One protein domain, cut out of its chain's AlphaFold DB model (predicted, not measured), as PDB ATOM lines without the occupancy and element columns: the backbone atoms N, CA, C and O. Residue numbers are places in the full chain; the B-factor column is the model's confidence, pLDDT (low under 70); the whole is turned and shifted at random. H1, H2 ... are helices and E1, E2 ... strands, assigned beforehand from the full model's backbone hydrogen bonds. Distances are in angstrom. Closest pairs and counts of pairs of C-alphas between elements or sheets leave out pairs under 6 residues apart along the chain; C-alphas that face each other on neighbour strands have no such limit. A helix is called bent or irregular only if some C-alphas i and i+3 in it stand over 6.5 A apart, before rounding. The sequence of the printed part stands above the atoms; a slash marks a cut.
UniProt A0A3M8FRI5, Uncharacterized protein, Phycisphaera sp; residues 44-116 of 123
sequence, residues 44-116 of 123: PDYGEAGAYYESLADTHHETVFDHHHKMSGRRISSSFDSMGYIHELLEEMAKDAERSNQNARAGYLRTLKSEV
ATOM      1  N   PRO A  44      71.922  26.436 -13.938       90.62
ATOM      2  CA  PRO A  44      72.092  25.624 -12.729       90.62
ATOM      3  C   PRO A  44      70.979  25.770 -11.683       90.62
ATOM      4  O   PRO A  44      70.698  24.822 -10.953       90.62
ATOM      5  N   ASP A  45      70.361  26.948 -11.588       94.75
ATOM      6  CA  ASP A  45      69.299  27.274 -10.633       94.75
ATOM      7  C   ASP A  45      67.928  27.459 -11.302       94.75
ATOM      8  O   ASP A  45      67.009  27.986 -10.674       94.75
ATOM      9  N   TYR A  46      67.745  27.009 -12.552       92.44
ATOM     10  CA  TYR A  46      66.476  27.193 -13.268       92.44
ATOM     11  C   TYR A  46      65.277  26.586 -12.517       92.44
ATOM     12  O   TYR A  46      64.194  27.161 -12.512       92.44
ATOM     13  N   GLY A  47      65.460  25.476 -11.793       94.31
ATOM     14  CA  GLY A  47      64.395  24.897 -10.962       94.31
ATOM     15  C   GLY A  47      63.884  25.822  -9.843       94.31
ATOM     16  O   GLY A  47      62.743  25.681  -9.414       94.31
ATOM     17  N   GLU A  48      64.702  26.774  -9.384       95.38
ATOM     18  CA  GLU A  48      64.335  27.772  -8.369       95.38
ATOM     19  C   GLU A  48      63.929  29.110  -9.006       95.38
ATOM     20  O   GLU A  48      62.988  29.763  -8.554       95.38
ATOM     21  N   ALA A  49      64.633  29.520 -10.063       94.75
ATOM     22  CA  ALA A  49      64.539  30.851 -10.658       94.75
ATOM     23  C   ALA A  49      63.958  30.862 -12.083       94.75
ATOM     24  O   ALA A  49      64.063  31.870 -12.778       94.75
ATOM     25  N   GLY A  50      63.330  29.778 -12.538       94.31
ATOM     26  CA  GLY A  50      62.847  29.642 -13.918       94.31
ATOM     27  C   GLY A  50      61.888  30.757 -14.329       94.31
ATOM     28  O   GLY A  50      62.125  31.434 -15.325       94.31
ATOM     29  N   ALA A  51      60.888  31.051 -13.491       96.44
ATOM     30  CA  ALA A  51      59.946  32.148 -13.735       96.44
ATOM     31  C   ALA A  51      60.636  33.524 -13.816       96.44
ATOM     32  O   ALA A  51      60.208  34.400 -14.563       96.44
ATOM     33  N   TYR A  52      61.728  33.716 -13.069       96.88
ATOM     34  CA  TYR A  52      62.525  34.937 -13.145       96.88
ATOM     35  C   TYR A  52      63.244  35.037 -14.497       96.88
ATOM     36  O   TYR A  52      63.145  36.066 -15.166       96.88
ATOM     37  N   TYR A  53      63.899  33.965 -14.943       96.94
ATOM     38  CA  TYR A  53      64.560  33.934 -16.249       96.94
ATOM     39  C   TYR A  53      63.584  34.102 -17.414       96.94
ATOM     40  O   TYR A  53      63.886  34.836 -18.352       96.94
ATOM     41  N   GLU A  54      62.406  33.487 -17.335       96.00
ATOM     42  CA  GLU A  54      61.349  33.658 -18.333       96.00
ATOM     43  C   GLU A  54      60.863  35.102 -18.400       96.00
ATOM     44  O   GLU A  54      60.752  35.647 -19.494       96.00
ATOM     45  N   SER A  55      60.674  35.760 -17.251       96.62
ATOM     46  CA  SER A  55      60.261  37.168 -17.229       96.62
ATOM     47  C   SER A  55      61.299  38.103 -17.861       96.62
ATOM     48  O   SER A  55      60.940  39.048 -18.565       96.62
ATOM     49  N   LEU A  56      62.593  37.822 -17.663       96.44
ATOM     50  CA  LEU A  56      63.675  38.563 -18.308       96.44
ATOM     51  C   LEU A  56      63.687  38.315 -19.820       96.44
ATOM     52  O   LEU A  56      63.822  39.262 -20.590       96.44
ATOM     53  N   ALA A  57      63.522  37.061 -20.245       95.44
ATOM     54  CA  ALA A  57      63.432  36.727 -21.659       95.44
ATOM     55  C   ALA A  57      62.250  37.452 -22.313       95.44
ATOM     56  O   ALA A  57      62.447  38.108 -23.326       95.44
ATOM     57  N   ASP A  58      61.063  37.426 -21.704       95.12
ATOM     58  CA  ASP A  58      59.875  38.125 -22.212       95.12
ATOM     59  C   ASP A  58      60.084  39.639 -22.308       95.12
ATOM     60  O   ASP A  58      59.669  40.259 -23.286       95.12
ATOM     61  N   THR A  59      60.772  40.230 -21.328       96.69
ATOM     62  CA  THR A  59      61.055  41.674 -21.293       96.69
ATOM     63  C   THR A  59      61.906  42.125 -22.481       96.69
ATOM     64  O   THR A  59      61.658  43.187 -23.050       96.69
ATOM     65  N   HIS A  60      62.908  41.329 -22.862       95.88
ATOM     66  CA  HIS A  60      63.895  41.721 -23.876       95.88
ATOM     67  C   HIS A  60      63.638  41.093 -25.254       95.88
ATOM     68  O   HIS A  60      64.139  41.603 -26.257       95.88
ATOM     69  N   HIS A  61      62.832  40.028 -25.328       92.62
ATOM     70  CA  HIS A  61      62.622  39.212 -26.526       92.62
ATOM     71  C   HIS A  61      62.228  40.033 -27.751       92.62
ATOM     72  O   HIS A  61      62.933  39.983 -28.753       92.62
ATOM     73  N   GLU A  62      61.137  40.799 -27.678       90.69
ATOM     74  CA  GLU A  62      60.593  41.513 -28.840       90.69
ATOM     75  C   GLU A  62      61.597  42.533 -29.397       90.69
ATOM     76  O   GLU A  62      61.836  42.592 -30.602       90.69
ATOM     77  N   THR A  63      62.251  43.287 -28.510       92.50
ATOM     78  CA  THR A  63      63.213  44.323 -28.912       92.50
ATOM     79  C   THR A  63      64.447  43.714 -29.580       92.50
ATOM     80  O   THR A  63      64.872  44.185 -30.636       92.50
ATOM     81  N   VAL A  64      65.015  42.654 -28.996       92.94
ATOM     82  CA  VAL A  64      66.202  41.989 -29.554       92.94
ATOM     83  C   VAL A  64      65.843  41.217 -30.825       92.94
ATOM     84  O   VAL A  64      66.596  41.237 -31.797       92.94
ATOM     85  N   PHE A  65      64.673  40.576 -30.869       90.38
ATOM     86  CA  PHE A  65      64.189  39.882 -32.059       90.38
ATOM     87  C   PHE A  65      64.058  40.842 -33.242       90.38
ATOM     88  O   PHE A  65      64.577  40.565 -34.321       90.38
ATOM     89  N   ASP A  66      63.452  42.007 -33.029       88.62
ATOM     90  CA  ASP A  66      63.283  43.021 -34.067       88.62
ATOM     91  C   ASP A  66      64.608  43.620 -34.541       88.62
ATOM     92  O   ASP A  66      64.758  43.916 -35.728       88.62
ATOM     93  N   HIS A  67      65.589  43.750 -33.645       89.75
ATOM     94  CA  HIS A  67      66.933  44.193 -34.003       89.75
ATOM     95  C   HIS A  67      67.617  43.217 -34.981       89.75
ATOM     96  O   HIS A  67      68.251  43.646 -35.952       89.75
ATOM     97  N   HIS A  68      67.439  41.910 -34.772       86.44
ATOM     98  CA  HIS A  68      68.070  40.855 -35.578       86.44
ATOM     99  C   HIS A  68      67.224  40.365 -36.756       86.44
ATOM    100  O   HIS A  68      67.742  39.730 -37.679       86.44
ATOM    101  N   HIS A  69      65.933  40.691 -36.782       84.12
ATOM    102  CA  HIS A  69      65.031  40.361 -37.876       84.12
ATOM    103  C   HIS A  69      65.032  41.462 -38.949       84.12
ATOM    104  O   HIS A  69      64.280  42.439 -38.900       84.12
ATOM    105  N   LYS A  70      65.843  41.284 -39.997       74.31
ATOM    106  CA  LYS A  70      65.904  42.230 -41.121       74.31
ATOM    107  C   LYS A  70      64.829  41.918 -42.160       74.31
ATOM    108  O   LYS A  70      64.855  40.878 -42.821       74.31
ATOM    109  N   MET A  71      63.924  42.873 -42.380       58.03
ATOM    110  CA  MET A  71      63.050  42.898 -43.557       58.03
ATOM    111  C   MET A  71      63.730  43.672 -44.691       58.03
ATOM    112  O   MET A  71      63.871  44.891 -44.609       58.03
ATOM    113  N   SER A  72      64.144  42.992 -45.766       48.16
ATOM    114  CA  SER A  72      64.680  43.661 -46.961       48.16
ATOM    115  C   SER A  72      63.617  43.795 -48.057       48.16
ATOM    116  O   SER A  72      62.860  42.866 -48.344       48.16
ATOM    117  N   GLY A  73      63.525  44.987 -48.651       46.75
ATOM    118  CA  GLY A  73      62.445  45.389 -49.551       46.75
ATOM    119  C   GLY A  73      62.563  44.929 -51.014       46.75
ATOM    120  O   GLY A  73      63.630  44.632 -51.544       46.75
ATOM    121  N   ARG A  74      61.404  44.971 -51.689       46.84
ATOM    122  CA  ARG A  74      61.088  44.770 -53.127       46.84
ATOM    123  C   ARG A  74      61.213  43.354 -53.709       46.84
ATOM    124  O   ARG A  74      60.512  43.065 -54.676       46.84
ATOM    125  N   ARG A  75      61.997  42.454 -53.119       53.31
ATOM    126  CA  ARG A  75      61.936  41.002 -53.378       53.31
ATOM    127  C   ARG A  75      62.064  40.311 -52.026       53.31
ATOM    128  O   ARG A  75      63.154  40.281 -51.480       53.31
ATOM    129  N   ILE A  76      60.936  39.899 -51.450       52.25
ATOM    130  CA  ILE A  76      60.812  39.538 -50.030       52.25
ATOM    131  C   ILE A  76      61.711  38.336 -49.716       52.25
ATOM    132  O   ILE A  76      61.359  37.196 -50.000       52.25
ATOM    133  N   SER A  77      62.878  38.607 -49.140       56.12
ATOM    134  CA  SER A  77      63.650  37.652 -48.352       56.12
ATOM    135  C   SER A  77      63.848  38.284 -46.978       56.12
ATOM    136  O   SER A  77      64.544  39.297 -46.861       56.12
ATOM    137  N   SER A  78      63.190  37.739 -45.957       64.75
ATOM    138  CA  SER A  78      63.533  38.014 -44.563       64.75
ATOM    139  C   SER A  78      64.820  37.266 -44.228       64.75
ATOM    140  O   SER A  78      65.037  36.147 -44.690       64.75
ATOM    141  N   SER A  79      65.695  37.899 -43.455       74.94
ATOM    142  CA  SER A  79      66.860  37.235 -42.872       74.94
ATOM    143  C   SER A  79      66.857  37.476 -41.374       74.94
ATOM    144  O   SER A  79      66.686  38.620 -40.944       74.94
ATOM    145  N   PHE A  80      67.079  36.419 -40.608       81.94
ATOM    146  CA  PHE A  80      67.159  36.465 -39.158       81.94
ATOM    147  C   PHE A  80      68.519  35.937 -38.707       81.94
ATOM    148  O   PHE A  80      68.929  34.855 -39.124       81.94
ATOM    149  N   ASP A  81      69.223  36.730 -37.901       84.44
ATOM    150  CA  ASP A  81      70.477  36.329 -37.266       84.44
ATOM    151  C   ASP A  81      70.177  35.690 -35.905       84.44
ATOM    152  O   ASP A  81      70.172  36.358 -34.871       84.44
ATOM    153  N   SER A  82      69.885  34.385 -35.907       82.31
ATOM    154  CA  SER A  82      69.532  33.649 -34.687       82.31
ATOM    155  C   SER A  82      70.650  33.666 -33.641       82.31
ATOM    156  O   SER A  82      70.373  33.745 -32.445       82.31
ATOM    157  N   MET A  83      71.913  33.603 -34.074       84.50
ATOM    158  CA  MET A  83      73.064  33.591 -33.170       84.50
ATOM    159  C   MET A  83      73.245  34.954 -32.504       84.50
ATOM    160  O   MET A  83      73.342  35.036 -31.278       84.50
ATOM    161  N   GLY A  84      73.243  36.021 -33.311       86.81
ATOM    162  CA  GLY A  84      73.300  37.397 -32.828       86.81
ATOM    163  C   GLY A  84      72.165  37.695 -31.854       86.81
ATOM    164  O   GLY A  84      72.416  38.209 -30.762       86.81
ATOM    165  N   TYR A  85      70.947  37.265 -32.194       90.31
ATOM    166  CA  TYR A  85      69.775  37.386 -31.334       90.31
ATOM    167  C   TYR A  85      69.967  36.707 -29.969       90.31
ATOM    168  O   TYR A  85      69.775  37.357 -28.943       90.31
ATOM    169  N   ILE A  86      70.373  35.431 -29.916       91.25
ATOM    170  CA  ILE A  86      70.524  34.713 -28.636       91.25
ATOM    171  C   ILE A  86      71.617  35.357 -27.785       91.25
ATOM    172  O   ILE A  86      71.445  35.549 -26.580       91.25
ATOM    173  N   HIS A  87      72.745  35.707 -28.403       91.56
ATOM    174  CA  HIS A  87      73.874  36.309 -27.700       91.56
ATOM    175  C   HIS A  87      73.535  37.680 -27.123       91.56
ATOM    176  O   HIS A  87      73.945  37.982 -25.999       91.56
ATOM    177  N   GLU A  88      72.807  38.507 -27.871       94.88
ATOM    178  CA  GLU A  88      72.344  39.810 -27.400       94.88
ATOM    179  C   GLU A  88      71.272  39.665 -26.319       94.88
ATOM    180  O   GLU A  88      71.362  40.330 -25.290       94.88
ATOM    181  N   LEU A  89      70.325  38.737 -26.484       95.75
ATOM    182  CA  LEU A  89      69.275  38.498 -25.500       95.75
ATOM    183  C   LEU A  89      69.858  38.089 -24.145       95.75
ATOM    184  O   LEU A  89      69.547  38.706 -23.130       95.75
ATOM    185  N   LEU A  90      70.742  37.087 -24.122       95.94
ATOM    186  CA  LEU A  90      71.383  36.634 -22.885       95.94
ATOM    187  C   LEU A  90      72.214  37.742 -22.228       95.94
ATOM    188  O   LEU A  90      72.293  37.809 -21.000       95.94
ATOM    189  N   GLU A  91      72.821  38.626 -23.025       97.44
ATOM    190  CA  GLU A  91      73.558  39.776 -22.511       97.44
ATOM    191  C   GLU A  91      72.634  40.814 -21.862       97.44
ATOM    192  O   GLU A  91      72.933  41.284 -20.763       97.44
ATOM    193  N   GLU A  92      71.512  41.164 -22.495       98.00
ATOM    194  CA  GLU A  92      70.539  42.097 -21.915       98.00
ATOM    195  C   GLU A  92      69.891  41.523 -20.650       98.00
ATOM    196  O   GLU A  92      69.825  42.212 -19.629       98.00
ATOM    197  N   MET A  93      69.549  40.231 -20.649       97.81
ATOM    198  CA  MET A  93      69.083  39.529 -19.450       97.81
ATOM    199  C   MET A  93      70.127  39.571 -18.323       97.81
ATOM    200  O   MET A  93      69.784  39.812 -17.164       97.81
ATOM    201  N   ALA A  94      71.413  39.361 -18.634       97.69
ATOM    202  CA  ALA A  94      72.481  39.410 -17.638       97.69
ATOM    203  C   ALA A  94      72.657  40.820 -17.057       97.69
ATOM    204  O   ALA A  94      72.769  40.970 -15.840       97.69
ATOM    205  N   LYS A  95      72.634  41.858 -17.902       97.88
ATOM    206  CA  LYS A  95      72.698  43.260 -17.459       97.88
ATOM    207  C   LYS A  95      71.522  43.619 -16.556       97.88
ATOM    208  O   LYS A  95      71.708  44.305 -15.553       97.88
ATOM    209  N   ASP A  96      70.319  43.173 -16.899       97.69
ATOM    210  CA  ASP A  96      69.120  43.437 -16.105       97.69
ATOM    211  C   ASP A  96      69.160  42.708 -14.751       97.69
ATOM    212  O   ASP A  96      68.879  43.282 -13.694       97.69
ATOM    213  N   ALA A  97      69.659  41.469 -14.750       96.50
ATOM    214  CA  ALA A  97      69.919  40.735 -13.523       96.50
ATOM    215  C   ALA A  97      70.936  41.445 -12.613       96.50
ATOM    216  O   ALA A  97      70.699  41.546 -11.409       96.50
ATOM    217  N   GLU A  98      72.023  42.007 -13.151       97.06
ATOM    218  CA  GLU A  98      72.971  42.808 -12.358       97.06
ATOM    219  C   GLU A  98      72.337  44.071 -11.780       97.06
ATOM    220  O   GLU A  98      72.526  44.366 -10.599       97.06
ATOM    221  N   ARG A  99      71.538  44.797 -12.574       97.06
ATOM    222  CA  ARG A  99      70.794  45.979 -12.099       97.06
ATOM    223  C   ARG A  99      69.850  45.628 -10.948       97.06
ATOM    224  O   ARG A  99      69.660  46.433 -10.039       97.06
ATOM    225  N   SER A 100      69.323  44.408 -10.958       95.38
ATOM    226  CA  SER A 100      68.461  43.849  -9.917       95.38
ATOM    227  C   SER A 100      69.228  43.193  -8.755       95.38
ATOM    228  O   SER A 100      68.616  42.553  -7.901       95.38
ATOM    229  N   ASN A 101      70.555  43.360  -8.677       96.31
ATOM    230  CA  ASN A 101      71.454  42.750  -7.683       96.31
ATOM    231  C   ASN A 101      71.499  41.205  -7.707       96.31
ATOM    232  O   ASN A 101      71.935  40.573  -6.746       96.31
ATOM    233  N   GLN A 102      71.106  40.580  -8.817       95.94
ATOM    234  CA  GLN A 102      71.122  39.130  -9.037       95.94
ATOM    235  C   GLN A 102      72.434  38.677  -9.705       95.94
ATOM    236  O   GLN A 102      72.436  37.999 -10.733       95.94
ATOM    237  N   ASN A 103      73.578  39.046  -9.119       95.31
ATOM    238  CA  ASN A 103      74.905  38.890  -9.740       95.31
ATOM    239  C   ASN A 103      75.270  37.437 -10.097       95.31
ATOM    240  O   ASN A 103      75.884  37.191 -11.131       95.31
ATOM    241  N   ALA A 104      74.881  36.461  -9.267       94.69
ATOM    242  CA  ALA A 104      75.127  35.045  -9.558       94.69
ATOM    243  C   ALA A 104      74.391  34.595 -10.833       94.69
ATOM    244  O   ALA A 104      74.981  33.961 -11.704       94.69
ATOM    245  N   ARG A 105      73.129  35.014 -10.976       95.38
ATOM    246  CA  ARG A 105      72.267  34.692 -12.119       95.38
ATOM    247  C   ARG A 105      72.736  35.373 -13.397       95.38
ATOM    248  O   ARG A 105      72.731  34.744 -14.450       95.38
ATOM    249  N   ALA A 106      73.205  36.617 -13.292       96.44
ATOM    250  CA  ALA A 106      73.889  37.294 -14.389       96.44
ATOM    251  C   ALA A 106      75.147  36.532 -14.835       96.44
ATOM    252  O   ALA A 106      75.404  36.399 -16.030       96.44
ATOM    253  N   GLY A 107      75.908  35.987 -13.878       95.69
ATOM    254  CA  GLY A 107      77.038  35.101 -14.150       95.69
ATOM    255  C   GLY A 107      76.629  33.868 -14.954       95.69
ATOM    256  O   GLY A 107      77.220  33.613 -15.999       95.69
ATOM    257  N   TYR A 108      75.581  33.157 -14.524       94.69
ATOM    258  CA  TYR A 108      75.090  31.972 -15.235       94.69
ATOM    259  C   TYR A 108      74.650  32.285 -16.670       94.69
ATOM    260  O   TYR A 108      75.006  31.548 -17.585       94.69
ATOM    261  N   LEU A 109      73.960  33.409 -16.890       95.31
ATOM    262  CA  LEU A 109      73.542  33.847 -18.228       95.31
ATOM    263  C   LEU A 109      74.732  34.131 -19.155       95.31
ATOM    264  O   LEU A 109      74.708  33.756 -20.326       95.31
ATOM    265  N   ARG A 110      75.802  34.749 -18.639       94.88
ATOM    266  CA  ARG A 110      77.020  34.992 -19.429       94.88
ATOM    267  C   ARG A 110      77.808  33.720 -19.708       94.88
ATOM    268  O   ARG A 110      78.361  33.587 -20.797       94.88
ATOM    269  N   THR A 111      77.849  32.792 -18.754       92.06
ATOM    270  CA  THR A 111      78.425  31.463 -18.979       92.06
ATOM    271  C   THR A 111      77.659  30.740 -20.081       92.06
ATOM    272  O   THR A 111      78.272  30.356 -21.073       92.06
ATOM    273  N   LEU A 112      76.328  30.683 -19.989       90.50
ATOM    274  CA  LEU A 112      75.471  30.092 -21.016       90.50
ATOM    275  C   LEU A 112      75.711  30.731 -22.391       90.50
ATOM    276  O   LEU A 112      75.937  30.026 -23.366       90.50
ATOM    277  N   LYS A 113      75.776  32.065 -22.476       90.56
ATOM    278  CA  LYS A 113      76.116  32.781 -23.719       90.56
ATOM    279  C   LYS A 113      77.448  32.327 -24.323       90.56
ATOM    280  O   LYS A 113      77.543  32.186 -25.536       90.56
ATOM    281  N   SER A 114      78.475  32.121 -23.495       88.31
ATOM    282  CA  SER A 114      79.791  31.655 -23.959       88.31
ATOM    283  C   SER A 114      79.804  30.193 -24.411       88.31
ATOM    284  O   SER A 114      80.703  29.796 -25.148       88.31
ATOM    285  N   GLU A 115      78.816  29.410 -23.976       85.62
ATOM    286  CA  GLU A 115      78.658  27.991 -24.299       85.62
ATOM    287  C   GLU A 115      77.740  27.758 -25.506       85.62
ATOM    288  O   GLU A 115      77.846  26.722 -26.157       85.62
ATOM    289  N   VAL A 116      76.878  28.721 -25.849       82.50
ATOM    290  CA  VAL A 116      76.039  28.658 -27.050       82.50
ATOM    291  C   VAL A 116      76.877  28.913 -28.295       82.50
ATOM    292  O   VAL A 116      77.434  29.998 -28.472       82.50
TER     293      VAL A 116
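Overview. This is residues 44 to 116 of the 123 residues of an uncharacterized protein of Phycisphaera sp (UniProt A0A3M8FRI5). Three helices make a body with a thin two-stranded hairpin leaving one end of it as an arm: kinked H1 crosses H2 at a steep angle, and H3 folds back along H2, so that H2 is the helix that touches both of the others. The arm is E1 and E2, which carry the chain out from H1 and back into H2; residues 72 to 77 at its far end stick out, and the arm makes much of the length. The printed part has 73 residues, with three named helices and two named strands in the order H1, E1, E2, H2, H3; the sheet, E1 - E2, is antiparallel and the class is mostly helix. The whole is loose, with a radius of gyration of the C-alphas of 14.2 A, and the C-alphas span 47 by 22 by 21 A.

Arrangement. Start at Tyr 46, where H1, residues 46 to 68, begins; near residue 62 you will find a kink of 47 degrees. Look next at E1, residues 69 to 72, and at E2, residues 77 to 80: they are antiparallel neighbours and form a hairpin, with 159 degrees between their directions. Check the C-alphas that face each other, for instance 70 and 79 at 5.4 A. N 70 and O 79 are within hydrogen-bond range at 3.0 A, and N 79 and O 70 at 3.2 A. Go on to H2, residues 82 to 99, which touches H1; their closest C-alphas are those of Leu 56 and Met 93, 5.6 A apart. H1 and H2 run opposite ways at a steep tilt of 56 degrees. Then find H3, residues 103 to 115, which touches H2 and forms a helical hairpin with it; the closest C-alphas, those of Ala 94 and Ala 106, are 4.1 A apart. H2 and H3 run opposite ways at a shallow tilt of 14 degrees. H1 and H3 are near each other, with 5 pairs of C-alphas within 10 A. E1 is apart from H2 and from H3, and E2 is apart from H3. Along the backbones of H2 and H3 each O i to N i+4 pair is within hydrogen-bond range, while in H1 15 of 19 are.

Along the chain. Find C-alpha 46 at (66.476, 27.193, -13.268); from there H1 runs 26.2 A to C-alpha 68 at (68.070, 40.855, -35.578). H1 is irregular: C-alphas 48 and 51 are 8.2 A apart, against about 5 A in a regular helix. E1 follows at once, from His 69 to Ser 72, and E2 goes from Ser 77 to Phe 80. H2 goes from Ser 82 to Arg 99, 25.8 A from first to last C-alpha. H3 goes from Asn 103 to Glu 115, 18.6 A long, and its last C-alpha is at (78.658, 27.991, -24.299).

Size, cuts and confidence. Measured over the C-alphas, the outline is a rod, and the two farthest apart are those of Glu 48 and Arg 74, at 48.0 A. From the first printed C-alpha, Pro 44, to the last, Val 116, is 15.2 A. The printed part has no cut. The links H1 to E1, E1 to E2, E2 to H2 and H2 to H3 are tight, and there is no long link. Residues 72 to 77 stand free. In this model the mean pLDDT of the printed part is 88.2, and residues 71 to 78 are under 70.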